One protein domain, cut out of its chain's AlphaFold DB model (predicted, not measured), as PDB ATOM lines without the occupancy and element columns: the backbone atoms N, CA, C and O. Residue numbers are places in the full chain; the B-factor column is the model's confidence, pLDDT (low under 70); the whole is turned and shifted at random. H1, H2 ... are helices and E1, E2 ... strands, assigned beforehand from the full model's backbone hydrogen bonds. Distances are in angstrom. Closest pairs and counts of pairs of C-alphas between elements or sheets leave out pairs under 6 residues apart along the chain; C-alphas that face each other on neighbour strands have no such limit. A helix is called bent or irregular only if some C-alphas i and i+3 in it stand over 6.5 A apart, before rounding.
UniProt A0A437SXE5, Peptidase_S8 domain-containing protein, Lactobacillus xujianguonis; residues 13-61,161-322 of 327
ATOM      1  N   TYR A  13     173.974 129.395 188.759       43.47
ATOM      2  CA  TYR A  13     174.325 130.194 187.575       43.47
ATOM      3  C   TYR A  13     174.646 129.341 186.334       43.47
ATOM      4  O   TYR A  13     175.203 129.835 185.353       43.47
ATOM      5  N   SER A  14     174.287 128.053 186.341       40.66
ATOM      6  CA  SER A  14     174.567 127.115 185.239       40.66
ATOM      7  C   SER A  14     174.049 127.580 183.866       40.66
ATOM      8  O   SER A  14     174.714 127.342 182.853       40.66
ATOM      9  N   TYR A  15     172.934 128.318 183.818       43.44
ATOM     10  CA  TYR A  15     172.426 128.944 182.591       43.44
ATOM     11  C   TYR A  15     173.384 130.001 182.012       43.44
ATOM     12  O   TYR A  15     173.650 129.976 180.808       43.44
ATOM     13  N   VAL A  16     173.975 130.859 182.851       39.47
ATOM     14  CA  VAL A  16     174.881 131.951 182.435       39.47
ATOM     15  C   VAL A  16     176.127 131.396 181.734       39.47
ATOM     16  O   VAL A  16     176.515 131.851 180.658       39.47
ATOM     17  N   PHE A  17     176.716 130.329 182.280       35.94
ATOM     18  CA  PHE A  17     177.889 129.684 181.678       35.94
ATOM     19  C   PHE A  17     177.556 128.815 180.452       35.94
ATOM     20  O   PHE A  17     178.427 128.584 179.607       35.94
ATOM     21  N   SER A  18     176.303 128.366 180.302       40.97
ATOM     22  CA  SER A  18     175.869 127.609 179.119       40.97
ATOM     23  C   SER A  18     175.889 128.454 177.836       40.97
ATOM     24  O   SER A  18     176.262 127.945 176.774       40.97
ATOM     25  N   ALA A  19     175.586 129.755 177.945       42.38
ATOM     26  CA  ALA A  19     175.655 130.711 176.842       42.38
ATOM     27  C   ALA A  19     177.099 130.899 176.347       42.38
ATOM     28  O   ALA A  19     177.367 130.736 175.154       42.38
ATOM     29  N   LYS A  20     178.052 131.121 177.267       39.88
ATOM     30  CA  LYS A  20     179.485 131.246 176.941       39.88
ATOM     31  C   LYS A  20     180.019 130.014 176.201       39.88
ATOM     32  O   LYS A  20     180.651 130.142 175.156       39.88
ATOM     33  N   LYS A  21     179.688 128.810 176.682       35.31
ATOM     34  CA  LYS A  21     180.136 127.555 176.055       35.31
ATOM     35  C   LYS A  21     179.551 127.336 174.653       35.31
ATOM     36  O   LYS A  21     180.204 126.712 173.819       35.31
ATOM     37  N   ARG A  22     178.342 127.840 174.366       42.12
ATOM     38  CA  ARG A  22     177.755 127.811 173.012       42.12
ATOM     39  C   ARG A  22     178.386 128.845 172.076       42.12
ATOM     40  O   ARG A  22     178.672 128.498 170.933       42.12
ATOM     41  N   LEU A  23     178.678 130.052 172.565       42.03
ATOM     42  CA  LEU A  23     179.398 131.088 171.812       42.03
ATOM     43  C   LEU A  23     180.789 130.611 171.356       42.03
ATOM     44  O   LEU A  23     181.147 130.778 170.190       42.03
ATOM     45  N   GLU A  24     181.543 129.949 172.238       39.44
ATOM     46  CA  GLU A  24     182.862 129.385 171.907       39.44
ATOM     47  C   GLU A  24     182.771 128.261 170.851       39.44
ATOM     48  O   GLU A  24     183.602 128.198 169.941       39.44
ATOM     49  N   LEU A  25     181.733 127.415 170.905       34.94
ATOM     50  CA  LEU A  25     181.518 126.294 169.972       34.94
ATOM     51  C   LEU A  25     181.107 126.719 168.548       34.94
ATOM     52  O   LEU A  25     181.405 125.999 167.592       34.94
ATOM     53  N   GLU A  26     180.466 127.879 168.371       41.28
ATOM     54  CA  GLU A  26     180.072 128.400 167.047       41.28
ATOM     55  C   GLU A  26     181.127 129.294 166.371       41.28
ATOM     56  O   GLU A  26     180.945 129.725 165.226       41.28
ATOM     57  N   SER A  27     182.274 129.521 167.015       37.41
ATOM     58  CA  SER A  27     183.423 130.226 166.419       37.41
ATOM     59  C   SER A  27     183.955 129.566 165.128       37.41
ATOM     60  O   SER A  27     184.584 130.227 164.301       37.41
ATOM     61  N   GLY A  28     183.660 128.278 164.911       38.22
ATOM     62  CA  GLY A  28     184.213 127.463 163.824       38.22
ATOM     63  C   GLY A  28     183.497 127.486 162.463       38.22
ATOM     64  O   GLY A  28     183.977 126.814 161.549       38.22
ATOM     65  N   LYS A  29     182.368 128.192 162.269       39.66
ATOM     66  CA  LYS A  29     181.632 128.177 160.978       39.66
ATOM     67  C   LYS A  29     181.335 129.572 160.416       39.66
ATOM     68  O   LYS A  29     180.445 130.283 160.869       39.66
ATOM     69  N   LYS A  30     182.070 129.932 159.356       43.16
ATOM     70  CA  LYS A  30     181.920 131.189 158.606       43.16
ATOM     71  C   LYS A  30     180.633 131.213 157.772       43.16
ATOM     72  O   LYS A  30     180.525 130.507 156.774       43.16
ATOM     73  N   GLY A  31     179.710 132.102 158.136       41.16
ATOM     74  CA  GLY A  31     178.542 132.501 157.341       41.16
ATOM     75  C   GLY A  31     178.260 133.986 157.573       41.16
ATOM     76  O   GLY A  31     177.443 134.332 158.422       41.16
ATOM     77  N   HIS A  32     179.012 134.854 156.888       47.62
ATOM     78  CA  HIS A  32     179.419 136.157 157.438       47.62
ATOM     79  C   HIS A  32     178.294 137.139 157.821       47.62
ATOM     80  O   HIS A  32     178.440 137.801 158.839       47.62
ATOM     81  N   ASN A  33     177.162 137.198 157.108       52.94
ATOM     82  CA  ASN A  33     176.161 138.254 157.359       52.94
ATOM     83  C   ASN A  33     174.998 137.801 158.263       52.94
ATOM     84  O   ASN A  33     174.619 138.503 159.200       52.94
ATOM     85  N   ALA A  34     174.438 136.611 158.021       52.28
ATOM     86  CA  ALA A  34     173.326 136.090 158.824       52.28
ATOM     87  C   ALA A  34     173.775 135.671 160.236       52.28
ATOM     88  O   ALA A  34     173.070 135.939 161.207       52.28
ATOM     89  N   SER A  35     174.969 135.070 160.363       57.59
ATOM     90  CA  SER A  35     175.521 134.676 161.665       57.59
ATOM     91  C   SER A  35     175.814 135.892 162.545       57.59
ATOM     92  O   SER A  35     175.518 135.852 163.734       57.59
ATOM     93  N   GLN A  36     176.334 136.986 161.977       58.44
ATOM     94  CA  GLN A  36     176.622 138.206 162.734       58.44
ATOM     95  C   GLN A  36     175.333 138.867 163.240       58.44
ATOM     96  O   GLN A  36     175.184 139.048 164.442       58.44
ATOM     97  N   ARG A  37     174.324 139.072 162.378       58.44
ATOM     98  CA  ARG A  37     173.006 139.589 162.809       58.44
ATOM     99  C   ARG A  37     172.343 138.731 163.898       58.44
ATOM    100  O   ARG A  37     171.686 139.272 164.781       58.44
ATOM    101  N   MET A  38     172.511 137.407 163.856       59.91
ATOM    102  CA  MET A  38     171.991 136.509 164.895       59.91
ATOM    103  C   MET A  38     172.793 136.597 166.205       59.91
ATOM    104  O   MET A  38     172.195 136.578 167.278       59.91
ATOM    105  N   LYS A  39     174.120 136.760 166.133       63.97
ATOM    106  CA  LYS A  39     174.989 136.989 167.300       63.97
ATOM    107  C   LYS A  39     174.670 138.309 167.996       63.97
ATOM    108  O   LYS A  39     174.504 138.292 169.209       63.97
ATOM    109  N   ASN A  40     174.488 139.400 167.248       63.03
ATOM    110  CA  ASN A  40     174.104 140.701 167.807       63.03
ATOM    111  C   ASN A  40     172.779 140.593 168.586       63.03
ATOM    112  O   ASN A  40     172.715 141.006 169.738       63.03
ATOM    113  N   LYS A  41     171.751 139.943 168.016       66.38
ATOM    114  CA  LYS A  41     170.466 139.690 168.705       66.38
ATOM    115  C   LYS A  41     170.622 138.887 169.995       66.38
ATOM    116  O   LYS A  41     170.019 139.233 171.005       66.38
ATOM    117  N   LEU A  42     171.425 137.822 169.966       63.69
ATOM    118  CA  LEU A  42     171.682 136.978 171.137       63.69
ATOM    119  C   LEU A  42     172.462 137.726 172.232       63.69
ATOM    120  O   LEU A  42     172.140 137.564 173.404       63.69
ATOM    121  N   ALA A  43     173.444 138.552 171.859       60.09
ATOM    122  CA  ALA A  43     174.223 139.365 172.791       60.09
ATOM    123  C   ALA A  43     173.364 140.459 173.448       60.09
ATOM    124  O   ALA A  43     173.307 140.527 174.675       60.09
ATOM    125  N   VAL A  44     172.628 141.236 172.644       61.88
ATOM    126  CA  VAL A  44     171.706 142.282 173.119       61.88
ATOM    127  C   VAL A  44     170.659 141.696 174.070       61.88
ATOM    128  O   VAL A  44     170.488 142.193 175.179       61.88
ATOM    129  N   ALA A  45     170.007 140.594 173.699       58.38
ATOM    130  CA  ALA A  45     169.008 139.952 174.551       58.38
ATOM    131  C   ALA A  45     169.587 139.380 175.857       58.38
ATOM    132  O   ALA A  45     168.931 139.450 176.895       58.38
ATOM    133  N   ALA A  46     170.805 138.825 175.826       57.69
ATOM    134  CA  ALA A  46     171.475 138.343 177.032       57.69
ATOM    135  C   ALA A  46     171.812 139.498 177.988       57.69
ATOM    136  O   ALA A  46     171.584 139.376 179.189       57.69
ATOM    137  N   ALA A  47     172.301 140.623 177.460       55.94
ATOM    138  CA  ALA A  47     172.576 141.821 178.247       55.94
ATOM    139  C   ALA A  47     171.286 142.430 178.836       55.94
ATOM    140  O   ALA A  47     171.247 142.739 180.024       55.94
ATOM    141  N   ILE A  48     170.200 142.491 178.054       56.12
ATOM    142  CA  ILE A  48     168.866 142.913 178.521       56.12
ATOM    143  C   ILE A  48     168.381 142.037 179.682       56.12
ATOM    144  O   ILE A  48     168.038 142.564 180.737       56.12
ATOM    145  N   ALA A  49     168.410 140.709 179.522       54.25
ATOM    146  CA  ALA A  49     167.962 139.772 180.553       54.25
ATOM    147  C   ALA A  49     168.753 139.906 181.868       54.25
ATOM    148  O   ALA A  49     168.194 139.716 182.947       54.25
ATOM    149  N   MET A  50     170.048 140.234 181.786       56.91
ATOM    150  CA  MET A  50     170.898 140.458 182.960       56.91
ATOM    151  C   MET A  50     170.652 141.815 183.637       56.91
ATOM    152  O   MET A  50     170.853 141.913 184.844       56.91
ATOM    153  N   ALA A  51     170.212 142.836 182.895       50.62
ATOM    154  CA  ALA A  51     170.018 144.191 183.412       50.62
ATOM    155  C   ALA A  51     168.595 144.472 183.931       50.62
ATOM    156  O   ALA A  51     168.451 145.130 184.956       50.62
ATOM    157  N   SER A  52     167.545 143.994 183.251       48.94
ATOM    158  CA  SER A  52     166.157 144.402 183.546       48.94
ATOM    159  C   SER A  52     165.388 143.465 184.487       48.94
ATOM    160  O   SER A  52     164.247 143.756 184.840       48.94
ATOM    161  N   GLY A  53     165.958 142.310 184.856       50.00
ATOM    162  CA  GLY A  53     165.286 141.300 185.690       50.00
ATOM    163  C   GLY A  53     164.033 140.671 185.056       50.00
ATOM    164  O   GLY A  53     163.255 140.012 185.746       50.00
ATOM    165  N   SER A  54     163.815 140.884 183.757       55.53
ATOM    166  CA  SER A  54     162.601 140.496 183.031       55.53
ATOM    167  C   SER A  54     162.738 139.125 182.360       55.53
ATOM    168  O   SER A  54     163.839 138.679 182.032       55.53
ATOM    169  N   VAL A  55     161.610 138.468 182.068       58.91
ATOM    170  CA  VAL A  55     161.621 137.275 181.206       58.91
ATOM    171  C   VAL A  55     161.834 137.722 179.761       58.91
ATOM    172  O   VAL A  55     161.060 138.532 179.251       58.91
ATOM    173  N   VAL A  56     162.862 137.179 179.103       61.59
ATOM    174  CA  VAL A  56     163.200 137.500 177.710       61.59
ATOM    175  C   VAL A  56     162.849 136.344 176.776       61.59
ATOM    176  O   VAL A  56     163.373 135.238 176.916       61.59
ATOM    177  N   LEU A  57     161.992 136.610 175.786       58.25
ATOM    178  CA  LEU A  57     161.660 135.673 174.710       58.25
ATOM    179  C   LEU A  57     162.355 136.067 173.400       58.25
ATOM    180  O   LEU A  57     162.385 137.238 173.021       58.25
ATOM    181  N   PHE A  58     162.863 135.060 172.689       65.19
ATOM    182  CA  PHE A  58     163.465 135.201 171.365       65.19
ATOM    183  C   PHE A  58     162.462 134.872 170.267       65.19
ATOM    184  O   PHE A  58     161.871 133.790 170.260       65.19
ATOM    185  N   THR A  59     162.347 135.753 169.280       46.22
ATOM    186  CA  THR A  59     161.551 135.518 168.075       46.22
ATOM    187  C   THR A  59     162.474 135.065 166.930       46.22
ATOM    188  O   THR A  59     163.288 135.835 166.411       46.22
ATOM    189  N   PRO A  60     162.419 133.794 166.490       40.56
ATOM    190  CA  PRO A  60     163.119 133.406 165.274       40.56
ATOM    191  C   PRO A  60     162.440 134.084 164.077       40.56
ATOM    192  O   PRO A  60     161.245 133.894 163.856       40.56
ATOM    193  N   ASN A  61     163.200 134.848 163.284       42.28
ATOM    194  CA  ASN A  61     162.707 135.467 162.048       42.28
ATOM    195  C   ASN A  61     162.219 134.389 161.061       42.28
ATOM    196  O   ASN A  61     162.985 133.836 160.272       42.28
ATOM    197  N   ASP A 161     177.856 165.327 183.373       68.69
ATOM    198  CA  ASP A 161     177.912 164.938 181.948       68.69
ATOM    199  C   ASP A 161     177.912 163.412 181.735       68.69
ATOM    200  O   ASP A 161     178.187 162.930 180.633       68.69
ATOM    201  N   ARG A 162     177.667 162.619 182.786       82.94
ATOM    202  CA  ARG A 162     177.647 161.149 182.729       82.94
ATOM    203  C   ARG A 162     176.250 160.623 183.065       82.94
ATOM    204  O   ARG A 162     175.628 161.129 183.995       82.94
ATOM    205  N   PRO A 163     175.761 159.565 182.386       89.94
ATOM    206  CA  PRO A 163     174.451 159.007 182.699       89.94
ATOM    207  C   PRO A 163     174.458 158.449 184.123       89.94
ATOM    208  O   PRO A 163     175.400 157.748 184.514       89.94
ATOM    209  N   VAL A 164     173.405 158.708 184.900       92.06
ATOM    210  CA  VAL A 164     173.395 158.390 186.343       92.06
ATOM    211  C   VAL A 164     173.505 156.889 186.634       92.06
ATOM    212  O   VAL A 164     173.985 156.489 187.691       92.06
ATOM    213  N   ASN A 165     173.145 156.042 185.665       92.94
ATOM    214  CA  ASN A 165     173.280 154.589 185.733       92.94
ATOM    215  C   ASN A 165     174.642 154.046 185.238       92.94
ATOM    216  O   ASN A 165     174.799 152.830 185.100       92.94
ATOM    217  N   THR A 166     175.654 154.901 185.022       92.81
ATOM    218  CA  THR A 166     177.036 154.503 184.658       92.81
ATOM    219  C   THR A 166     177.584 153.322 185.484       92.81
ATOM    220  O   THR A 166     178.148 152.402 184.882       92.81
ATOM    221  N   PRO A 167     177.415 153.258 186.826       91.94
ATOM    222  CA  PRO A 167     177.910 152.127 187.615       91.94
ATOM    223  C   PRO A 167     177.257 150.786 187.260       91.94
ATOM    224  O   PRO A 167     177.893 149.746 187.408       91.94
ATOM    225  N   ASP A 168     176.004 150.786 186.806       90.06
ATOM    226  CA  ASP A 168     175.266 149.568 186.457       90.06
ATOM    227  C   ASP A 168     175.549 149.132 185.017       90.06
ATOM    228  O   ASP A 168     175.747 147.943 184.766       90.06
ATOM    229  N   LEU A 169     175.729 150.092 184.101       89.44
ATOM    230  CA  LEU A 169     176.268 149.838 182.758       89.44
ATOM    231  C   LEU A 169     177.666 149.197 182.820       89.44
ATOM    232  O   LEU A 169     177.952 148.261 182.070       89.44
ATOM    233  N   ALA A 170     178.511 149.631 183.763       89.00
ATOM    234  CA  ALA A 170     179.812 149.013 184.018       89.00
ATOM    235  C   ALA A 170     179.687 147.575 184.555       89.00
ATOM    236  O   ALA A 170     180.347 146.677 184.038       89.00
ATOM    237  N   LYS A 171     178.818 147.329 185.550       88.12
ATOM    238  CA  LYS A 171     178.568 145.975 186.099       88.12
ATOM    239  C   LYS A 171     177.996 145.005 185.058       88.12
ATOM    240  O   LYS A 171     178.240 143.807 185.159       88.12
ATOM    241  N   GLY A 172     177.222 145.511 184.097       84.50
ATOM    242  CA  GLY A 172     176.636 144.738 182.999       84.50
ATOM    243  C   GLY A 172     177.554 144.534 181.788       84.50
ATOM    244  O   GLY A 172     177.093 143.983 180.791       84.50
ATOM    245  N   ASN A 173     178.813 144.991 181.837       88.06
ATOM    246  CA  ASN A 173     179.754 145.030 180.706       88.06
ATOM    247  C   ASN A 173     179.188 145.729 179.446       88.06
ATOM    248  O   ASN A 173     179.572 145.407 178.321       88.06
ATOM    249  N   VAL A 174     178.294 146.713 179.611       89.44
ATOM    250  CA  VAL A 174     177.657 147.415 178.479       89.44
ATOM    251  C   VAL A 174     178.682 148.224 177.683       89.44
ATOM    252  O   VAL A 174     178.632 148.222 176.458       89.44
ATOM    253  N   PHE A 175     179.654 148.848 178.356       87.56
ATOM    254  CA  PHE A 175     180.741 149.573 177.687       87.56
ATOM    255  C   PHE A 175     181.589 148.644 176.803       87.56
ATOM    256  O   PHE A 175     181.755 148.924 175.624       87.56
ATOM    257  N   GLU A 176     182.003 147.478 177.316       86.88
ATOM    258  CA  GLU A 176     182.742 146.472 176.530       86.88
ATOM    259  C   GLU A 176     181.916 145.957 175.337       86.88
ATOM    260  O   GLU A 176     182.453 145.740 174.251       86.88
ATOM    261  N   ALA A 177     180.601 145.774 175.499       83.75
ATOM    262  CA  ALA A 177     179.724 145.414 174.387       83.75
ATOM    263  C   ALA A 177     179.642 146.538 173.333       83.75
ATOM    264  O   ALA A 177     179.725 146.261 172.135       83.75
ATOM    265  N   GLY A 178     179.546 147.795 173.773       86.56
ATOM    266  CA  GLY A 178     179.574 148.981 172.920       86.56
ATOM    267  C   GLY A 178     180.884 149.129 172.143       86.56
ATOM    268  O   GLY A 178     180.846 149.271 170.928       86.56
ATOM    269  N   ASP A 179     182.036 148.972 172.797       89.75
ATOM    270  CA  ASP A 179     183.364 149.030 172.160       89.75
ATOM    271  C   ASP A 179     183.544 147.969 171.052       89.75
ATOM    272  O   ASP A 179     184.344 148.132 170.129       89.75
ATOM    273  N   ASN A 180     182.775 146.875 171.116       88.06
ATOM    274  CA  ASN A 180     182.716 145.830 170.091       88.06
ATOM    275  C   ASN A 180     181.623 146.059 169.017       88.06
ATOM    276  O   ASN A 180     181.417 145.193 168.162       88.06
ATOM    277  N   GLY A 181     180.937 147.206 169.033       87.44
ATOM    278  CA  GLY A 181     179.900 147.591 168.069       87.44
ATOM    279  C   GLY A 181     178.532 146.944 168.309       87.44
ATOM    280  O   GLY A 181     177.831 146.621 167.348       87.44
ATOM    281  N   TYR A 182     178.156 146.696 169.569       88.94
ATOM    282  CA  TYR A 182     176.849 146.136 169.939       88.94
ATOM    283  C   TYR A 182     175.952 147.169 170.647       88.94
ATOM    284  O   TYR A 182     175.587 146.972 171.803       88.94
ATOM    285  N   HIS A 183     175.560 148.255 169.965       90.69
ATOM    286  CA  HIS A 183     174.701 149.293 170.561       90.69
ATOM    287  C   HIS A 183     173.195 149.057 170.349       90.69
ATOM    288  O   HIS A 183     172.379 149.660 171.046       90.69
ATOM    289  N   GLY A 184     172.802 148.177 169.423       93.94
ATOM    290  CA  GLY A 184     171.399 147.790 169.190       93.94
ATOM    291  C   GLY A 184     170.850 148.149 167.806       93.94
ATOM    292  O   GLY A 184     169.650 148.023 167.570       93.94
ATOM    293  N   GLU A 185     171.715 148.560 166.888       95.69
ATOM    294  CA  GLU A 185     171.415 148.851 165.490       95.69
ATOM    295  C   GLU A 185     170.651 147.696 164.824       95.69
ATOM    296  O   GLU A 185     170.970 146.512 164.994       95.69
ATOM    297  N   HIS A 186     169.626 148.040 164.047       95.69
ATOM    298  CA  HIS A 186     168.745 147.110 163.341       95.69
ATOM    299  C   HIS A 186     168.020 146.082 164.249       95.69
ATOM    300  O   HIS A 186     167.530 145.052 163.764       95.69
ATOM    301  N   ILE A 187     167.917 146.356 165.559       96.69
ATOM    302  CA  ILE A 187     167.150 145.576 166.545       96.69
ATOM    303  C   ILE A 187     165.892 146.341 166.974       96.69
ATOM    304  O   ILE A 187     165.927 147.552 167.189       96.69
ATOM    305  N   ALA A 188     164.786 145.618 167.161       97.88
ATOM    306  CA  ALA A 188     163.619 146.119 167.884       97.88
ATOM    307  C   ALA A 188     163.318 145.250 169.115       97.88
ATOM    308  O   ALA A 188     163.217 144.025 169.004       97.88
ATOM    309  N   VAL A 189     163.147 145.883 170.275       98.25
ATOM    310  CA  VAL A 189     162.789 145.227 171.539       98.25
ATOM    311  C   VAL A 189     161.343 145.558 171.882       98.25
ATOM    312  O   VAL A 189     160.983 146.729 171.970       98.25
ATOM    313  N   ALA A 190     160.521 144.536 172.106       98.44
ATOM    314  CA  ALA A 190     159.206 144.700 172.702       98.44
ATOM    315  C   ALA A 190     159.295 144.716 174.230       98.44
ATOM    316  O   ALA A 190     159.918 143.832 174.815       98.44
ATOM    317  N   VAL A 191     158.634 145.676 174.870       97.88
ATOM    318  CA  VAL A 191     158.427 145.725 176.321       97.88
ATOM    319  C   VAL A 191     156.930 145.602 176.589       97.88
ATOM    320  O   VAL A 191     156.135 146.398 176.087       97.88
ATOM    321  N   ILE A 192     156.545 144.576 177.352       96.50
ATOM    322  CA  ILE A 192     155.155 144.319 177.752       96.50
ATOM    323  C   ILE A 192     155.006 144.713 179.219       96.50
ATOM    324  O   ILE A 192     155.337 143.928 180.117       96.50
ATOM    325  N   ASP A 193     154.534 145.936 179.467       95.00
ATOM    326  CA  ASP A 193     154.512 146.494 180.818       95.00
ATOM    327  C   ASP A 193     153.358 147.471 181.115       95.00
ATOM    328  O   ASP A 193     152.417 147.587 180.342       95.00
ATOM    329  N   THR A 194     153.367 148.079 182.299       93.06
ATOM    330  CA  THR A 194     152.302 148.895 182.923       93.06
ATOM    331  C   THR A 194     152.020 150.241 182.243       93.06
ATOM    332  O   THR A 194     150.883 150.721 182.248       93.06
ATOM    333  N   GLY A 195     153.037 150.843 181.624       94.00
ATOM    334  CA  GLY A 195     152.947 152.078 180.848       94.00
ATOM    335  C   GLY A 195     154.321 152.690 180.568       94.00
ATOM    336  O   GLY A 195     155.311 152.325 181.196       94.00
ATOM    337  N   VAL A 196     154.384 153.618 179.617       96.19
ATOM    338  CA  VAL A 196     155.600 154.342 179.221       96.19
ATOM    339  C   VAL A 196     155.239 155.779 178.862       96.19
ATOM    340  O   VAL A 196     154.190 156.035 178.265       96.19
ATOM    341  N   ASP A 197     156.096 156.723 179.225       96.31
ATOM    342  CA  ASP A 197     155.997 158.092 178.741       96.31
ATOM    343  C   ASP A 197     156.705 158.190 177.387       96.31
ATOM    344  O   ASP A 197     157.932 158.230 177.301       96.31
ATOM    345  N   VAL A 198     155.917 158.155 176.311       96.81
ATOM    346  CA  VAL A 198     156.440 158.088 174.936       96.81
ATOM    347  C   VAL A 198     157.146 159.371 174.491       96.81
ATOM    348  O   VAL A 198     157.910 159.329 173.530       96.81
ATOM    349  N   ASP A 199     156.914 160.476 175.204       95.75
ATOM    350  CA  ASP A 199     157.489 161.797 174.939       95.75
ATOM    351  C   ASP A 199     158.659 162.126 175.900       95.75
ATOM    352  O   ASP A 199     159.129 163.262 175.955       95.75
ATOM    353  N   HIS A 200     159.145 161.144 176.675       95.12
ATOM    354  CA  HIS A 200     160.249 161.320 177.627       95.12
ATOM    355  C   HIS A 200     161.588 161.612 176.929       95.12
ATOM    356  O   HIS A 200     161.944 160.951 175.951       95.12
ATOM    357  N   GLN A 201     162.384 162.531 177.488       94.38
ATOM    358  CA  GLN A 201     163.645 162.998 176.890       94.38
ATOM    359  C   GLN A 201     164.648 161.878 176.566       94.38
ATOM    360  O   GLN A 201     165.247 161.874 175.493       94.38
ATOM    361  N   ASP A 202     164.758 160.867 177.433       95.50
ATOM    362  CA  ASP A 202     165.647 159.709 177.235       95.50
ATOM    363  C   ASP A 202     165.266 158.824 176.024       95.50
ATOM    364  O   ASP A 202     166.012 157.913 175.659       95.50
ATOM    365  N   PHE A 203     164.114 159.078 175.389       96.94
ATOM    366  CA  PHE A 203     163.672 158.448 174.141       96.94
ATOM    367  C   PHE A 203     163.588 159.427 172.955       96.94
ATOM    368  O   PHE A 203     163.136 159.038 171.876       96.94
ATOM    369  N   ALA A 204     164.021 160.682 173.120       95.12
ATOM    370  CA  ALA A 204     163.978 161.694 172.062       95.12
ATOM    371  C   ALA A 204     165.032 161.457 170.963       95.12
ATOM    372  O   ALA A 204     164.796 161.779 169.796       95.12
ATOM    373  N   ALA A 205     166.184 160.874 171.314       94.81
ATOM    374  CA  ALA A 205     167.234 160.534 170.360       94.81
ATOM    375  C   ALA A 205     166.771 159.431 169.388       94.81
ATOM    376  O   ALA A 205     166.301 158.363 169.789       94.81
ATOM    377  N   ALA A 206     166.904 159.690 168.085       94.12
ATOM    378  CA  ALA A 206     166.524 158.745 167.042       94.12
ATOM    379  C   ALA A 206     167.551 157.609 166.905       94.12
ATOM    380  O   ALA A 206     168.749 157.863 166.825       94.12
ATOM    381  N   SER A 207     167.068 156.368 166.793       92.69
ATOM    382  CA  SER A 207     167.904 155.200 166.487       92.69
ATOM    383  C   SER A 207     168.701 155.365 165.186       92.69
ATOM    384  O   SER A 207     168.128 155.640 164.131       92.69
ATOM    385  N   ILE A 208     170.003 155.102 165.259       94.25
ATOM    386  CA  ILE A 208     170.925 154.920 164.134       94.25
ATOM    387  C   ILE A 208     170.721 153.512 163.548       94.25
ATOM    388  O   ILE A 208     170.610 152.538 164.291       94.25
ATOM    389  N   ASP A 209     170.658 153.410 162.213       95.00
ATOM    390  CA  ASP A 209     170.294 152.185 161.467       95.00
ATOM    391  C   ASP A 209     169.063 151.461 162.073       95.00
ATOM    392  O   ASP A 209     169.163 150.326 162.549       95.00
ATOM    393  N   PRO A 210     167.885 152.118 162.125       97.00
ATOM    394  CA  PRO A 210     166.688 151.530 162.714       97.00
ATOM    395  C   PRO A 210     166.252 150.273 161.949       97.00
ATOM    396  O   PRO A 210     166.450 150.135 160.740       97.00
ATOM    397  N   LYS A 211     165.598 149.341 162.649       97.50
ATOM    398  CA  LYS A 211     165.056 148.129 162.026       97.50
ATOM    399  C   LYS A 211     163.883 148.423 161.089       97.50
ATOM    400  O   LYS A 211     163.744 147.748 160.070       97.50
ATOM    401  N   PHE A 212     163.042 149.375 161.476       97.94
ATOM    402  CA  PHE A 212     161.833 149.774 160.768       97.94
ATOM    403  C   PHE A 212     161.866 151.266 160.458       97.94
ATOM    404  O   PHE A 212     162.041 152.082 161.370       97.94
ATOM    405  N   SER A 213     161.614 151.620 159.196       98.06
ATOM    406  CA  SER A 213     161.247 152.988 158.828       98.06
ATOM    407  C   SER A 213     159.817 153.325 159.278       98.06
ATOM    408  O   SER A 213     158.996 152.442 159.554       98.06
ATOM    409  N   GLU A 214     159.485 154.616 159.301       98.12
ATOM    410  CA  GLU A 214     158.127 155.095 159.579       98.12
ATOM    411  C   GLU A 214     157.097 154.516 158.592       98.12
ATOM    412  O   GLU A 214     156.009 154.090 158.982       98.12
ATOM    413  N   GLU A 215     157.439 154.443 157.304       98.19
ATOM    414  CA  GLU A 215     156.572 153.917 156.246       98.19
ATOM    415  C   GLU A 215     156.398 152.401 156.313       98.19
ATOM    416  O   GLU A 215     155.365 151.883 155.885       98.19
ATOM    417  N   GLU A 216     157.404 151.666 156.786       98.38
ATOM    418  CA  GLU A 216     157.287 150.232 157.049       98.38
ATOM    419  C   GLU A 216     156.382 149.986 158.252       98.38
ATOM    420  O   GLU A 216     155.453 149.181 158.162       98.38
ATOM    421  N   MET A 217     156.584 150.731 159.340       98.44
ATOM    422  CA  MET A 217     155.790 150.555 160.546       98.44
ATOM    423  C   MET A 217     154.332 150.987 160.363       98.44
ATOM    424  O   MET A 217     153.428 150.276 160.796       98.44
ATOM    425  N   LYS A 218     154.058 152.070 159.624       98.50
ATOM    426  CA  LYS A 218     152.679 152.456 159.271       98.50
ATOM    427  C   LYS A 218     151.934 151.358 158.503       98.50
ATOM    428  O   LYS A 218     150.762 151.130 158.783       98.50
ATOM    429  N   LYS A 219     152.605 150.621 157.607       98.50
ATOM    430  CA  LYS A 219     152.015 149.459 156.903       98.50
ATOM    431  C   LYS A 219     151.794 148.260 157.828       98.50
ATOM    432  O   LYS A 219     150.874 147.478 157.603       98.50
ATOM    433  N   ILE A 220     152.650 148.080 158.836       98.25
ATOM    434  CA  ILE A 220     152.485 147.045 159.867       98.25
ATOM    435  C   ILE A 220     151.255 147.367 160.729       98.25
ATOM    436  O   ILE A 220     150.391 146.505 160.870       98.25
ATOM    437  N   ILE A 221     151.135 148.609 161.206       98.44
ATOM    438  CA  ILE A 221     149.986 149.125 161.970       98.44
ATOM    439  C   ILE A 221     148.683 148.994 161.167       98.44
ATOM    440  O   ILE A 221     147.729 148.385 161.644       98.44
ATOM    441  N   GLU A 222     148.650 149.471 159.916       98.00
ATOM    442  CA  GLU A 222     147.477 149.358 159.030       98.00
ATOM    443  C   GLU A 222     147.023 147.899 158.848       98.00
ATOM    444  O   GLU A 222     145.829 147.604 158.815       98.00
ATOM    445  N   LYS A 223     147.979 146.967 158.765       97.62
ATOM    446  CA  LYS A 223     147.713 145.535 158.611       97.62
ATOM    447  C   LYS A 223     147.263 144.850 159.908       97.62
ATOM    448  O   LYS A 223     146.565 143.838 159.826       97.62
ATOM    449  N   LEU A 224     147.697 145.338 161.069       96.44
ATOM    450  CA  LEU A 224     147.232 144.866 162.375       96.44
ATOM    451  C   LEU A 224     145.816 145.376 162.670       96.44
ATOM    452  O   LEU A 224     144.978 144.605 163.128       96.44
ATOM    453  N   GLY A 225     145.542 146.634 162.317       97.88
ATOM    454  CA  GLY A 225     144.292 147.334 162.617       97.88
ATOM    455  C   GLY A 225     144.339 148.150 163.914       97.88
ATOM    456  O   GLY A 225     143.342 148.779 164.263       97.88
ATOM    457  N   HIS A 226     145.482 148.161 164.604       97.69
ATOM    458  CA  HIS A 226     145.699 148.819 165.891       97.69
ATOM    459  C   HIS A 226     147.180 149.171 166.104       97.69
ATOM    460  O   HIS A 226     148.055 148.701 165.370       97.69
ATOM    461  N   GLY A 227     147.450 150.003 167.111       98.19
ATOM    462  CA  GLY A 227     148.770 150.541 167.412       98.19
ATOM    463  C   GLY A 227     149.011 151.923 166.799       98.19
ATOM    464  O   GLY A 227     148.378 152.336 165.823       98.19
ATOM    465  N   ARG A 228     149.981 152.648 167.363       98.31
ATOM    466  CA  ARG A 228     150.378 153.997 166.947       98.31
ATOM    467  C   ARG A 228     151.887 154.088 166.734       98.31
ATOM    468  O   ARG A 228     152.667 153.577 167.532       98.31
ATOM    469  N   TYR A 229     152.288 154.793 165.677       98.62
ATOM    470  CA  TYR A 229     153.670 155.233 165.488       98.62
ATOM    471  C   TYR A 229     153.922 156.510 166.292       98.62
ATOM    472  O   TYR A 229     153.109 157.437 166.224       98.62
ATOM    473  N   VAL A 230     155.033 156.562 167.032       98.38
ATOM    474  CA  VAL A 230     155.446 157.753 167.790       98.38
ATOM    475  C   VAL A 230     156.672 158.396 167.149       98.38
ATOM    476  O   VAL A 230     156.612 159.551 166.735       98.38
ATOM    477  N   SER A 231     157.780 157.660 167.046       98.44
ATOM    478  CA  SER A 231     159.060 158.194 166.573       98.44
ATOM    479  C   SER A 231     159.950 157.099 165.983       98.44
ATOM    480  O   SER A 231     159.650 155.910 166.090       98.44
ATOM    481  N   SER A 232     161.103 157.481 165.420       97.50
ATOM    482  CA  SER A 232     162.123 156.506 165.005       97.50
ATOM    483  C   SER A 232     162.602 155.645 166.179       97.50
ATOM    484  O   SER A 232     163.001 154.501 165.969       97.50
ATOM    485  N   LYS A 233     162.569 156.183 167.406       98.38
ATOM    486  CA  LYS A 233     162.974 155.478 168.623       98.38
ATOM    487  C   LYS A 233     161.885 154.544 169.142       98.38
ATOM    488  O   LYS A 233     162.189 153.422 169.536       98.38
ATOM    489  N   ILE A 234     160.629 154.988 169.094       98.62
ATOM    490  CA  ILE A 234     159.449 154.225 169.513       98.62
ATOM    491  C   ILE A 234     158.509 154.044 168.302       98.62
ATOM    492  O   ILE A 234     157.505 154.754 168.170       98.62
ATOM    493  N   PRO A 235     158.829 153.131 167.362       98.56
ATOM    494  CA  PRO A 235     158.051 152.970 166.137       98.56
ATOM    495  C   PRO A 235     156.645 152.402 166.376       98.56
ATOM    496  O   PRO A 235     155.760 152.647 165.562       98.56
ATOM    497  N   TYR A 236     156.403 151.660 167.458       98.81
ATOM    498  CA  TYR A 236     155.089 151.073 167.737       98.81
ATOM    499  C   TYR A 236     154.751 151.140 169.220       98.81
ATOM    500  O   TYR A 236     155.517 150.658 170.055       98.81
ATOM    501  N   VAL A 237     153.562 151.650 169.533       98.75
ATOM    502  CA  VAL A 237     152.945 151.533 170.857       98.75
ATOM    503  C   VAL A 237     151.505 151.041 170.743       98.75
ATOM    504  O   VAL A 237     150.822 151.404 169.786       98.75
ATOM    505  N   HIS A 238     151.033 150.237 171.699       98.56
ATOM    506  CA  HIS A 238     149.624 149.839 171.769       98.56
ATOM    507  C   HIS A 238     149.125 149.565 173.199       98.56
ATOM    508  O   HIS A 238     149.841 148.956 173.999       98.56
ATOM    509  N   ASN A 239     147.884 149.960 173.511       97.50
ATOM    510  CA  ASN A 239     147.207 149.627 174.770       97.50
ATOM    511  C   ASN A 239     146.354 148.358 174.624       97.50
ATOM    512  O   ASN A 239     145.210 148.436 174.178       97.50
ATOM    513  N   VAL A 240     146.856 147.199 175.073       95.44
ATOM    514  CA  VAL A 240     146.084 145.940 175.004       95.44
ATOM    515  C   VAL A 240     144.943 145.866 176.032       95.44
ATOM    516  O   VAL A 240     144.161 144.917 176.006       95.44
ATOM    517  N   VAL A 241     144.832 146.840 176.946       92.56
ATOM    518  CA  VAL A 241     143.774 146.907 177.971       92.56
ATOM    519  C   VAL A 241     142.564 147.703 177.482       92.56
ATOM    520  O   VAL A 241     141.427 147.279 177.684       92.56
ATOM    521  N   THR A 242     142.793 148.867 176.866       94.31
ATOM    522  CA  THR A 242     141.733 149.819 176.478       94.31
ATOM    523  C   THR A 242     141.555 149.972 174.970       94.31
ATOM    524  O   THR A 242     140.520 150.483 174.541       94.31
ATOM    525  N   ASN A 243     142.536 149.543 174.167       95.38
ATOM    526  CA  ASN A 243     142.646 149.842 172.737       95.38
ATOM    527  C   ASN A 243     142.712 151.363 172.428       95.38
ATOM    528  O   ASN A 243     142.395 151.790 171.316       95.38
ATOM    529  N   ASP A 244     143.122 152.188 173.402       96.44
ATOM    530  CA  ASP A 244     143.408 153.617 173.234       96.44
ATOM    531  C   ASP A 244     144.920 153.871 173.312       96.44
ATOM    532  O   ASP A 244     145.531 153.855 174.383       96.44
ATOM    533  N   ASP A 245     145.526 154.134 172.155       97.38
ATOM    534  CA  ASP A 245     146.973 154.314 172.018       97.38
ATOM    535  C   ASP A 245     147.455 155.734 172.382       97.38
ATOM    536  O   ASP A 245     148.644 156.049 172.241       97.38
ATOM    537  N   SER A 246     146.555 156.608 172.852       95.50
ATOM    538  CA  SER A 246     146.921 157.852 173.543       95.50
ATOM    539  C   SER A 246     147.223 157.608 175.028       95.50
ATOM    540  O   SER A 246     148.145 158.211 175.577       95.50
ATOM    541  N   ASP A 247     146.541 156.642 175.647       94.31
ATOM    542  CA  ASP A 247     146.722 156.229 177.039       94.31
ATOM    543  C   ASP A 247     147.906 155.247 177.170       94.31
ATOM    544  O   ASP A 247     147.740 154.057 177.443       94.31
ATOM    545  N   MET A 248     149.132 155.729 176.926       96.00
ATOM    546  CA  MET A 248     150.371 154.943 177.105       96.00
ATOM    547  C   MET A 248     151.008 155.110 178.480       96.00
ATOM    548  O   MET A 248     151.637 154.177 178.983       96.00
ATOM    549  N   LYS A 249     150.872 156.297 179.075       93.06
ATOM    550  CA  LYS A 249     151.608 156.685 180.275       93.06
ATOM    551  C   LYS A 249     151.013 156.024 181.512       93.06
ATOM    552  O   LYS A 249     149.801 156.007 181.714       93.06
ATOM    553  N   GLU A 250     151.878 155.482 182.360       87.31
ATOM    554  CA  GLU A 250     151.452 155.013 183.674       87.31
ATOM    555  C   GLU A 250     151.133 156.212 184.578       87.31
ATOM    556  O   GLU A 250     151.800 157.250 184.540       87.31
ATOM    557  N   HIS A 251     150.109 156.058 185.411       83.00
ATOM    558  CA  HIS A 251     149.737 157.020 186.441       83.00
ATOM    559  C   HIS A 251     149.829 156.320 187.801       83.00
ATOM    560  O   HIS A 251     148.792 155.923 188.337       83.00
ATOM    561  N   PRO A 252     151.057 156.090 188.307       75.88
ATOM    562  CA  PRO A 252     151.267 155.389 189.568       75.88
ATOM    563  C   PRO A 252     150.676 156.166 190.753       75.88
ATOM    564  O   PRO A 252     150.373 157.363 190.659       75.88
ATOM    565  N   GLU A 253     150.521 155.483 191.889       74.75
ATOM    566  CA  GLU A 253     150.229 156.163 193.150       74.75
ATOM    567  C   GLU A 253     151.425 157.033 193.587       74.75
ATOM    568  O   GLU A 253     152.489 157.050 192.963       74.75
ATOM    569  N   LYS A 254     151.240 157.853 194.627       64.19
ATOM    570  CA  LYS A 254     152.294 158.785 195.042       64.19
ATOM    571  C   LYS A 254     153.543 158.029 195.491       64.19
ATOM    572  O   LYS A 254     153.443 157.102 196.284       64.19
ATOM    573  N   ASP A 255     154.685 158.521 195.023       65.75
ATOM    574  CA  ASP A 255     156.040 158.032 195.296       65.75
ATOM    575  C   ASP A 255     156.426 156.703 194.600       65.75
ATOM    576  O   ASP A 255     157.580 156.287 194.702       65.75
ATOM    577  N   ASP A 256     155.529 156.093 193.811       73.75
ATOM    578  CA  ASP A 256     155.851 154.950 192.944       73.75
ATOM    579  C   ASP A 256     156.475 155.402 191.604       73.75
ATOM    580  O   ASP A 256     156.036 156.362 190.961       73.75
ATOM    581  N   ILE A 257     157.514 154.687 191.159       75.69
ATOM    582  CA  ILE A 257     158.197 154.929 189.878       75.69
ATOM    583  C   ILE A 257     157.423 154.214 188.757       75.69
ATOM    584  O   ILE A 257     157.211 153.007 188.885       75.69
ATOM    585  N   PRO A 258     157.078 154.882 187.633       87.25
ATOM    586  CA  PRO A 258     156.453 154.232 186.480       87.25
ATOM    587  C   PRO A 258     157.271 153.020 185.998       87.25
ATOM    588  O   PRO A 258     158.393 153.164 185.498       87.25
ATOM    589  N   HIS A 259     156.729 151.814 186.161       90.75
ATOM    590  CA  HIS A 259     157.501 150.574 186.061       90.75
ATOM    591  C   HIS A 259     157.939 150.301 184.617       90.75
ATOM    592  O   HIS A 259     159.124 150.092 184.343       90.75
ATOM    593  N   GLY A 260     157.007 150.389 183.664       93.19
ATOM    594  CA  GLY A 260     157.314 150.204 182.246       93.19
ATOM    595  C   GLY A 260     158.238 151.277 181.662       93.19
ATOM    596  O   GLY A 260     159.029 150.961 180.769       93.19
ATOM    597  N   GLN A 261     158.228 152.502 182.204       95.00
ATOM    598  CA  GLN A 261     159.209 153.544 181.875       95.00
ATOM    599  C   GLN A 261     160.610 153.123 182.322       95.00
ATOM    600  O   GLN A 261     161.542 153.160 181.523       95.00
ATOM    601  N   HIS A 262     160.758 152.691 183.577       93.25
ATOM    602  CA  HIS A 262     162.042 152.279 184.146       93.25
ATOM    603  C   HIS A 262     162.644 151.067 183.413       93.25
ATOM    604  O   HIS A 262     163.832 151.067 183.069       93.25
ATOM    605  N   VAL A 263     161.817 150.064 183.095       94.88
ATOM    606  CA  VAL A 263     162.229 148.894 182.302       94.88
ATOM    607  C   VAL A 263     162.627 149.308 180.884       94.88
ATOM    608  O   VAL A 263     163.693 148.916 180.410       94.88
ATOM    609  N   SER A 264     161.827 150.147 180.216       96.81
ATOM    610  CA  SER A 264     162.144 150.630 178.863       96.81
ATOM    611  C   SER A 264     163.425 151.466 178.840       96.81
ATOM    612  O   SER A 264     164.258 151.273 177.958       96.81
ATOM    613  N   GLY A 265     163.626 152.335 179.835       96.06
ATOM    614  CA  GLY A 265     164.828 153.153 179.987       96.06
ATOM    615  C   GLY A 265     166.087 152.306 180.171       96.06
ATOM    616  O   GLY A 265     167.056 152.476 179.436       96.06
ATOM    617  N   THR A 266     166.033 151.308 181.058       95.44
ATOM    618  CA  THR A 266     167.123 150.334 181.263       95.44
ATOM    619  C   THR A 266     167.532 149.626 179.964       95.44
ATOM    620  O   THR A 266     168.705 149.303 179.773       95.44
ATOM    621  N   ILE A 267     166.588 149.395 179.046       96.31
ATOM    622  CA  ILE A 267     166.852 148.658 177.808       96.31
ATOM    623  C   ILE A 267     167.289 149.574 176.665       96.31
ATOM    624  O   ILE A 267     168.336 149.322 176.074       96.31
ATOM    625  N   VAL A 268     166.510 150.609 176.335       97.31
ATOM    626  CA  VAL A 268     166.680 151.383 175.093       97.31
ATOM    627  C   VAL A 268     167.036 152.856 175.283       97.31
ATOM    628  O   VAL A 268     167.230 153.506 174.263       97.31
ATOM    629  N   ALA A 269     167.090 153.420 176.495       96.94
ATOM    630  CA  ALA A 269     167.310 154.865 176.637       96.94
ATOM    631  C   ALA A 269     168.574 155.340 175.906       96.94
ATOM    632  O   ALA A 269     169.609 154.673 175.925       96.94
ATOM    633  N   ASP A 270     168.498 156.518 175.305       96.25
ATOM    634  CA  ASP A 270     169.663 157.236 174.800       96.25
ATOM    635  C   ASP A 270     169.570 158.700 175.241       96.25
ATOM    636  O   ASP A 270     169.521 159.635 174.441       96.25
ATOM    637  N   GLY A 271     169.487 158.876 176.561       94.75
ATOM    638  CA  GLY A 271     169.515 160.174 177.211       94.75
ATOM    639  C   GLY A 271     170.833 160.904 176.981       94.75
ATOM    640  O   GLY A 271     171.884 160.292 176.744       94.75
ATOM    641  N   HIS A 272     170.756 162.223 177.066       92.12
ATOM    642  CA  HIS A 272     171.857 163.160 176.893       92.12
ATOM    643  C   HIS A 272     171.725 164.280 177.941       92.12
ATOM    644  O   HIS A 272     170.614 164.491 178.431       92.12
ATOM    645  N   PRO A 273     172.815 164.993 178.285       89.25
ATOM    646  CA  PRO A 273     172.733 166.170 179.147       89.25
ATOM    647  C   PRO A 273     171.765 167.211 178.567       89.25
ATOM    648  O   PRO A 273     171.797 167.481 177.364       89.25
ATOM    649  N   ASP A 274     170.941 167.804 179.425       82.38
ATOM    650  CA  ASP A 274     169.954 168.825 179.074       82.38
ATOM    651  C   ASP A 274     170.022 169.993 180.074       82.38
ATOM    652  O   ASP A 274     170.416 169.818 181.225       82.38
ATOM    653  N   SER A 275     169.647 171.200 179.646       78.81
ATOM    654  CA  SER A 275     169.633 172.379 180.521       78.81
ATOM    655  C   SER A 275     168.474 172.387 181.517       78.81
ATOM    656  O   SER A 275     168.574 173.068 182.536       78.81
ATOM    657  N   ASP A 276     167.391 171.658 181.229       81.12
ATOM    658  CA  ASP A 276     166.213 171.587 182.099       81.12
ATOM    659  C   ASP A 276     166.266 170.383 183.070       81.12
ATOM    660  O   ASP A 276     165.437 170.297 183.983       81.12
ATOM    661  N   HIS A 277     167.246 169.474 182.925       79.00
ATOM    662  CA  HIS A 277     167.342 168.227 183.695       79.00
ATOM    663  C   HIS A 277     168.791 167.853 184.070       79.00
ATOM    664  O   HIS A 277     169.582 167.443 183.224       79.00
ATOM    665  N   ASP A 278     169.103 167.856 185.372       82.94
ATOM    666  CA  ASP A 278     170.427 167.490 185.920       82.94
ATOM    667  C   ASP A 278     170.805 165.995 185.775       82.94
ATOM    668  O   ASP A 278     171.849 165.563 186.267       82.94
ATOM    669  N   TRP A 279     169.947 165.164 185.174       87.62
ATOM    670  CA  TRP A 279     170.172 163.725 185.038       87.62
ATOM    671  C   TRP A 279     169.533 163.145 183.776       87.62
ATOM    672  O   TRP A 279     168.486 163.592 183.309       87.62
ATOM    673  N   TYR A 280     170.156 162.081 183.278       93.62
ATOM    674  CA  TYR A 280     169.685 161.269 182.162       93.62
ATOM    675  C   TYR A 280     170.198 159.829 182.315       93.62
ATOM    676  O   TYR A 280     171.144 159.570 183.073       93.62
ATOM    677  N   VAL A 281     169.607 158.880 181.587       94.50
ATOM    678  CA  VAL A 281     170.072 157.479 181.557       94.50
ATOM    679  C   VAL A 281     170.389 157.011 180.141       94.50
ATOM    680  O   VAL A 281     169.795 157.465 179.164       94.50
ATOM    681  N   LYS A 282     171.316 156.056 180.020       95.56
ATOM    682  CA  LYS A 282     171.513 155.283 178.784       95.56
ATOM    683  C   LYS A 282     171.167 153.819 179.035       95.56
ATOM    684  O   LYS A 282     171.504 153.272 180.083       95.56
ATOM    685  N   GLY A 283     170.469 153.197 178.097       95.19
ATOM    686  CA  GLY A 283     170.076 151.797 178.149       95.19
ATOM    687  C   GLY A 283     171.183 150.864 177.664       95.19
ATOM    688  O   GLY A 283     172.164 151.285 177.053       95.19
ATOM    689  N   VAL A 284     170.993 149.567 177.902       95.25
ATOM    690  CA  VAL A 284     171.892 148.497 177.431       95.25
ATOM    691  C   VAL A 284     172.039 148.479 175.903       95.25
ATOM    692  O   VAL A 284     173.115 148.185 175.390       95.25
ATOM    693  N   ALA A 285     170.961 148.776 175.179       95.06
ATOM    694  CA  ALA A 285     170.880 148.762 173.722       95.06
ATOM    695  C   ALA A 285     170.339 150.109 173.214       95.06
ATOM    696  O   ALA A 285     169.257 150.195 172.629       95.06
ATOM    697  N   LEU A 286     171.099 151.174 173.475       94.69
ATOM    698  CA  LEU A 286     170.740 152.570 173.200       94.69
ATOM    699  C   LEU A 286     170.396 152.879 171.728       94.69
ATOM    700  O   LEU A 286     169.666 153.831 171.475       94.69
ATOM    701  N   GLN A 287     170.812 152.063 170.750       96.88
ATOM    702  CA  GLN A 287     170.395 152.218 169.344       96.88
ATOM    703  C   GLN A 287     169.176 151.367 168.946       96.88
ATOM    704  O   GLN A 287     168.558 151.628 167.913       96.88
ATOM    705  N   ALA A 288     168.740 150.415 169.777       97.94
ATOM    706  CA  ALA A 288     167.561 149.601 169.480       97.94
ATOM    707  C   ALA A 288     166.258 150.415 169.521       97.94
ATOM    708  O   ALA A 288     166.114 151.367 170.296       97.94
ATOM    709  N   GLN A 289     165.289 150.009 168.700       98.56
ATOM    710  CA  GLN A 289     163.940 150.573 168.687       98.56
ATOM    711  C   GLN A 289     163.051 149.930 169.762       98.56
ATOM    712  O   GLN A 289     163.110 148.718 169.977       98.56
ATOM    713  N   LEU A 290     162.181 150.725 170.384       98.62
ATOM    714  CA  LEU A 290     161.198 150.280 171.370       98.62
ATOM    715  C   LEU A 290     159.836 150.000 170.722       98.62
ATOM    716  O   LEU A 290     159.204 150.876 170.136       98.62
ATOM    717  N   ILE A 291     159.352 148.777 170.888       98.69
ATOM    718  CA  ILE A 291     157.952 148.404 170.686       98.69
ATOM    719  C   ILE A 291     157.333 148.350 172.087       98.69
ATOM    720  O   ILE A 291     157.788 147.564 172.913       98.69
ATOM    721  N   PHE A 292     156.324 149.162 172.398       98.50
ATOM    722  CA  PHE A 292     155.703 149.146 173.728       98.50
ATOM    723  C   PHE A 292     154.273 148.609 173.695       98.50
ATOM    724  O   PHE A 292     153.457 149.011 172.867       98.50
ATOM    725  N   LEU A 293     153.955 147.699 174.610       98.00
ATOM    726  CA  LEU A 293     152.646 147.063 174.720       98.00
ATOM    727  C   LEU A 293     152.150 147.197 176.155       98.00
ATOM    728  O   LEU A 293     152.638 146.516 177.061       98.00
ATOM    729  N   ARG A 294     151.182 148.091 176.363       95.88
ATOM    730  CA  ARG A 294     150.661 148.394 177.693       95.88
ATOM    731  C   ARG A 294     149.660 147.333 178.149       95.88
ATOM    732  O   ARG A 294     148.572 147.239 177.586       95.88
ATOM    733  N   LYS A 295     150.026 146.578 179.188       93.19
ATOM    734  CA  LYS A 295     149.175 145.651 179.962       93.19
ATOM    735  C   LYS A 295     148.681 146.310 181.258       93.19
ATOM    736  O   LYS A 295     149.224 147.324 181.689       93.19
ATOM    737  N   SER A 296     147.714 145.696 181.936       89.75
ATOM    738  CA  SER A 296     147.276 146.134 183.267       89.75
ATOM    739  C   SER A 296     148.181 145.615 184.396       89.75
ATOM    740  O   SER A 296     148.855 144.586 184.265       89.75
ATOM    741  N   GLU A 297     148.107 146.260 185.567       82.94
ATOM    742  CA  GLU A 297     148.725 145.770 186.814       82.94
ATOM    743  C   GLU A 297     148.306 144.350 187.196       82.94
ATOM    744  O   GLU A 297     149.064 143.599 187.814       82.94
ATOM    745  N   LYS A 298     147.084 143.970 186.808       79.38
ATOM    746  CA  LYS A 298     146.472 142.683 187.148       79.38
ATOM    747  C   LYS A 298     147.084 141.514 186.373       79.38
ATOM    748  O   LYS A 298     146.745 140.376 186.686       79.38
ATOM    749  N   LYS A 299     147.975 141.784 185.404       75.12
ATOM    750  CA  LYS A 299     148.800 140.788 184.691       75.12
ATOM    751  C   LYS A 299     147.961 139.621 184.163       75.12
ATOM    752  O   LYS A 299     148.288 138.455 184.382       75.12
ATOM    753  N   THR A 300     146.843 139.920 183.497       81.25
ATOM    754  CA  THR A 300     145.967 138.852 183.007       81.25
ATOM    755  C   THR A 300     146.663 138.080 181.885       81.25
ATOM    756  O   THR A 300     147.288 138.658 180.993       81.25
ATOM    757  N   GLY A 301     146.561 136.747 181.914       85.44
ATOM    758  CA  GLY A 301     147.213 135.896 180.912       85.44
ATOM    759  C   GLY A 301     146.744 136.180 179.480       85.44
ATOM    760  O   GLY A 301     147.512 135.987 178.542       85.44
ATOM    761  N   ALA A 302     145.519 136.689 179.312       88.31
ATOM    762  CA  ALA A 302     144.974 137.086 178.017       88.31
ATOM    763  C   ALA A 302     145.632 138.368 177.473       88.31
ATOM    764  O   ALA A 302     146.035 138.382 176.311       88.31
ATOM    765  N   GLU A 303     145.807 139.410 178.299       91.56
ATOM    766  CA  GLU A 303     146.549 140.627 177.921       91.56
ATOM    767  C   GLU A 303     147.993 140.287 177.536       91.56
ATOM    768  O   GLU A 303     148.465 140.690 176.476       91.56
ATOM    769  N   ILE A 304     148.676 139.482 178.359       91.44
ATOM    770  CA  ILE A 304     150.066 139.073 178.116       91.44
ATOM    771  C   ILE A 304     150.176 138.247 176.824       91.44
ATOM    772  O   ILE A 304     151.052 138.516 176.006       91.44
ATOM    773  N   ALA A 305     149.285 137.277 176.596       93.38
ATOM    774  CA  ALA A 305     149.287 136.475 175.370       93.38
ATOM    775  C   ALA A 305     149.011 137.320 174.113       93.38
ATOM    776  O   ALA A 305     149.649 137.103 173.082       93.38
ATOM    777  N   THR A 306     148.106 138.300 174.210       94.38
ATOM    778  CA  THR A 306     147.787 139.237 173.120       94.38
ATOM    779  C   THR A 306     148.992 140.122 172.812       94.38
ATOM    780  O   THR A 306     149.431 140.189 171.668       94.38
ATOM    781  N   ALA A 307     149.618 140.696 173.841       95.88
ATOM    782  CA  ALA A 307     150.819 141.504 173.690       95.88
ATOM    783  C   ALA A 307     152.004 140.706 173.104       95.88
ATOM    784  O   ALA A 307     152.683 141.194 172.203       95.88
ATOM    785  N   ILE A 308     152.232 139.456 173.530       95.62
ATOM    786  CA  ILE A 308     153.257 138.588 172.919       95.62
ATOM    787  C   ILE A 308     152.941 138.339 171.437       95.62
ATOM    788  O   ILE A 308     153.838 138.415 170.596       95.62
ATOM    789  N   TYR A 309     151.681 138.044 171.103       96.00
ATOM    790  CA  TYR A 309     151.259 137.820 169.721       96.00
ATOM    791  C   TYR A 309     151.512 139.059 168.851       96.00
ATOM    792  O   TYR A 309     152.116 138.937 167.783       96.00
ATOM    793  N   ASP A 310     151.143 140.246 169.328       97.00
ATOM    794  CA  ASP A 310     151.355 141.498 168.605       97.00
ATOM    795  C   ASP A 310     152.838 141.849 168.478       97.00
ATOM    796  O   ASP A 310     153.288 142.139 167.372       97.00
ATOM    797  N   ALA A 311     153.643 141.705 169.537       97.69
ATOM    798  CA  ALA A 311     155.098 141.873 169.468       97.69
ATOM    799  C   ALA A 311     155.730 140.998 168.367       97.69
ATOM    800  O   ALA A 311     156.581 141.459 167.601       97.69
ATOM    801  N   VAL A 312     155.272 139.747 168.236       97.19
ATOM    802  CA  VAL A 312     155.691 138.821 167.173       97.19
ATOM    803  C   VAL A 312     155.214 139.273 165.786       97.19
ATOM    804  O   VAL A 312     155.957 139.116 164.814       97.19
ATOM    805  N   LYS A 313     154.000 139.824 165.653       96.75
ATOM    806  CA  LYS A 313     153.456 140.289 164.360       96.75
ATOM    807  C   LYS A 313     154.048 141.615 163.888       96.75
ATOM    808  O   LYS A 313     154.290 141.746 162.688       96.75
ATOM    809  N   VAL A 314     154.299 142.550 164.806       97.50
ATOM    810  CA  VAL A 314     155.085 143.770 164.567       97.50
ATOM    811  C   VAL A 314     156.516 143.392 164.177       97.50
ATOM    812  O   VAL A 314     157.117 144.012 163.305       97.50
ATOM    813  N   GLY A 315     157.032 142.307 164.759       96.44
ATOM    814  CA  GLY A 315     158.335 141.747 164.435       96.44
ATOM    815  C   GLY A 315     159.435 142.259 165.354       96.44
ATOM    816  O   GLY A 315     160.533 142.539 164.880       96.44
ATOM    817  N   ALA A 316     159.173 142.372 166.657       97.19
ATOM    818  CA  ALA A 316     160.226 142.486 167.666       97.19
ATOM    819  C   ALA A 316     161.220 141.316 167.548       97.19
ATOM    820  O   ALA A 316     160.823 140.220 167.157       97.19
ATOM    821  N   ASP A 317     162.494 141.534 167.880       96.44
ATOM    822  CA  ASP A 317     163.544 140.497 167.955       96.44
ATOM    823  C   ASP A 317     163.666 139.874 169.351       96.44
ATOM    824  O   ASP A 317     164.094 138.729 169.517       96.44
ATOM    825  N   VAL A 318     163.327 140.685 170.349       96.06
ATOM    826  CA  VAL A 318     163.465 140.423 171.776       96.06
ATOM    827  C   VAL A 318     162.171 140.898 172.421       96.06
ATOM    828  O   VAL A 318     161.729 142.006 172.128       96.06
ATOM    829  N   ILE A 319     161.554 140.085 173.276       96.31
ATOM    830  CA  ILE A 319     160.378 140.489 174.058       96.31
ATOM    831  C   ILE A 319     160.752 140.428 175.534       96.31
ATOM    832  O   ILE A 319     161.022 139.342 176.041       96.31
ATOM    833  N   SER A 320     160.768 141.579 176.197       94.56
ATOM    834  CA  SER A 320     160.914 141.732 177.642       94.56
ATOM    835  C   SER A 320     159.535 141.775 178.299       94.56
ATOM    836  O   SER A 320     158.673 142.562 177.894       94.56
ATOM    837  N   ILE A 321     159.309 140.916 179.296       90.94
ATOM    838  CA  ILE A 321     158.018 140.794 179.984       90.94
ATOM    839  C   ILE A 321     158.205 140.927 181.495       90.94
ATOM    840  O   ILE A 321     158.851 140.092 182.139       90.94
ATOM    841  N   SER A 322     157.580 141.955 182.066       80.19
ATOM    842  CA  SER A 322     157.584 142.238 183.503       80.19
ATOM    843  C   SER A 322     156.465 141.480 184.221       80.19
ATOM    844  O   SER A 322     155.355 141.981 184.432       80.19
TER     845      SER A 322
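AT A GLANCE: This is residues 13 to 61 and 161 to 322 of the 327 residues of the protein "Peptidase_S8 domain-containing protein" of Lactobacillus xujianguonis (UniProt A0A437SXE5). A twisted sheet of five strands makes the core, with H7 over one face and H2 and H6 over the other; H1 lies beyond H2, H3 and H4 sit near H2, and residues 27 to 34 stick out. The printed part has 211 residues, with named elements in the order H1 H2 E1 H3 H4 E2 H5 E3 H6 E4 H7 E5. The mixed sheet has the order E1 E5 E2 E4 E3, and the class is mixed, helices and strands. The whole is compact, with a radius of gyration of the C-alphas of 16.9 A and spans of 49 by 42 by 35 A.

IN THESE COORDINATES: Find C-alpha 13 at (174.325, 130.194, 187.575); from there H1 runs to residue 28, 25.9 A. It is only just irregular: C-alphas 25 and 28 are 6.8 A apart. H2, residues 32 to 52, runs 30.4 A, and E1 holds residues 55 to 58. Past the cut come H3, residues 166 to 171, H4, 174 to 179, and E2, 188 to 193, 15.8 A. Then read H5, 214 to 224, E3, 236 to 239, H6, 259 to 268, and E4, 289 to 294, 16.2 A. H7, 301 to 314, runs 19.8 A, and E5, 318 to 321, ends at (158.018, 140.794, 179.984).

HOW THE PARTS SIT: Start at E2 and E4, parallel, with N 191 and O 291 2.8 A apart. E4 and E3 are parallel, N 292 to O 236 2.9 A; E5 and E2 are parallel, N 190 to O 318 2.8 A. E1 is antiparallel to E5, N 57 to O 319 2.9 A. In the strand-helix-strand unit E3, H6, E4, parallel neighbour strands joined through a helix, the crossover is left-handed. Two units are split by a strand between their own: E2, H5, E3, left-handed, and E4, H7, E5, right-handed. In these three layers, H7 has a height of 8.1 A over the sheet, and H6 9.0 A and H2 8.2 A on the opposite face. H2 and H6 touch through residues 48 to 52 of H2 alone, C-alphas 52 and 263 being closest at 6.1 A. H5 only grazes the sheet; it touches H7, C-alphas 220 and 314 being closest at 6.3 A. H1 is near H2. Every O i to N i+4 pair is within hydrogen-bond range in H3 to H7, against 9 of 12 in H1 and 16 of 17 in H2.

THE WHOLE: The C-alphas of Gly 28 and Lys 254 are the farthest apart, 54.5 A. Residues 62 to 160 are not printed; C-alphas 61 and 161 are 38.7 A apart across the cut. The links E2 to H5, H5 to E3, E3 to H6 and H6 to E4 are long. Model pLDDT is under 70 at residues 13 to 61, 161 and 254 to 255.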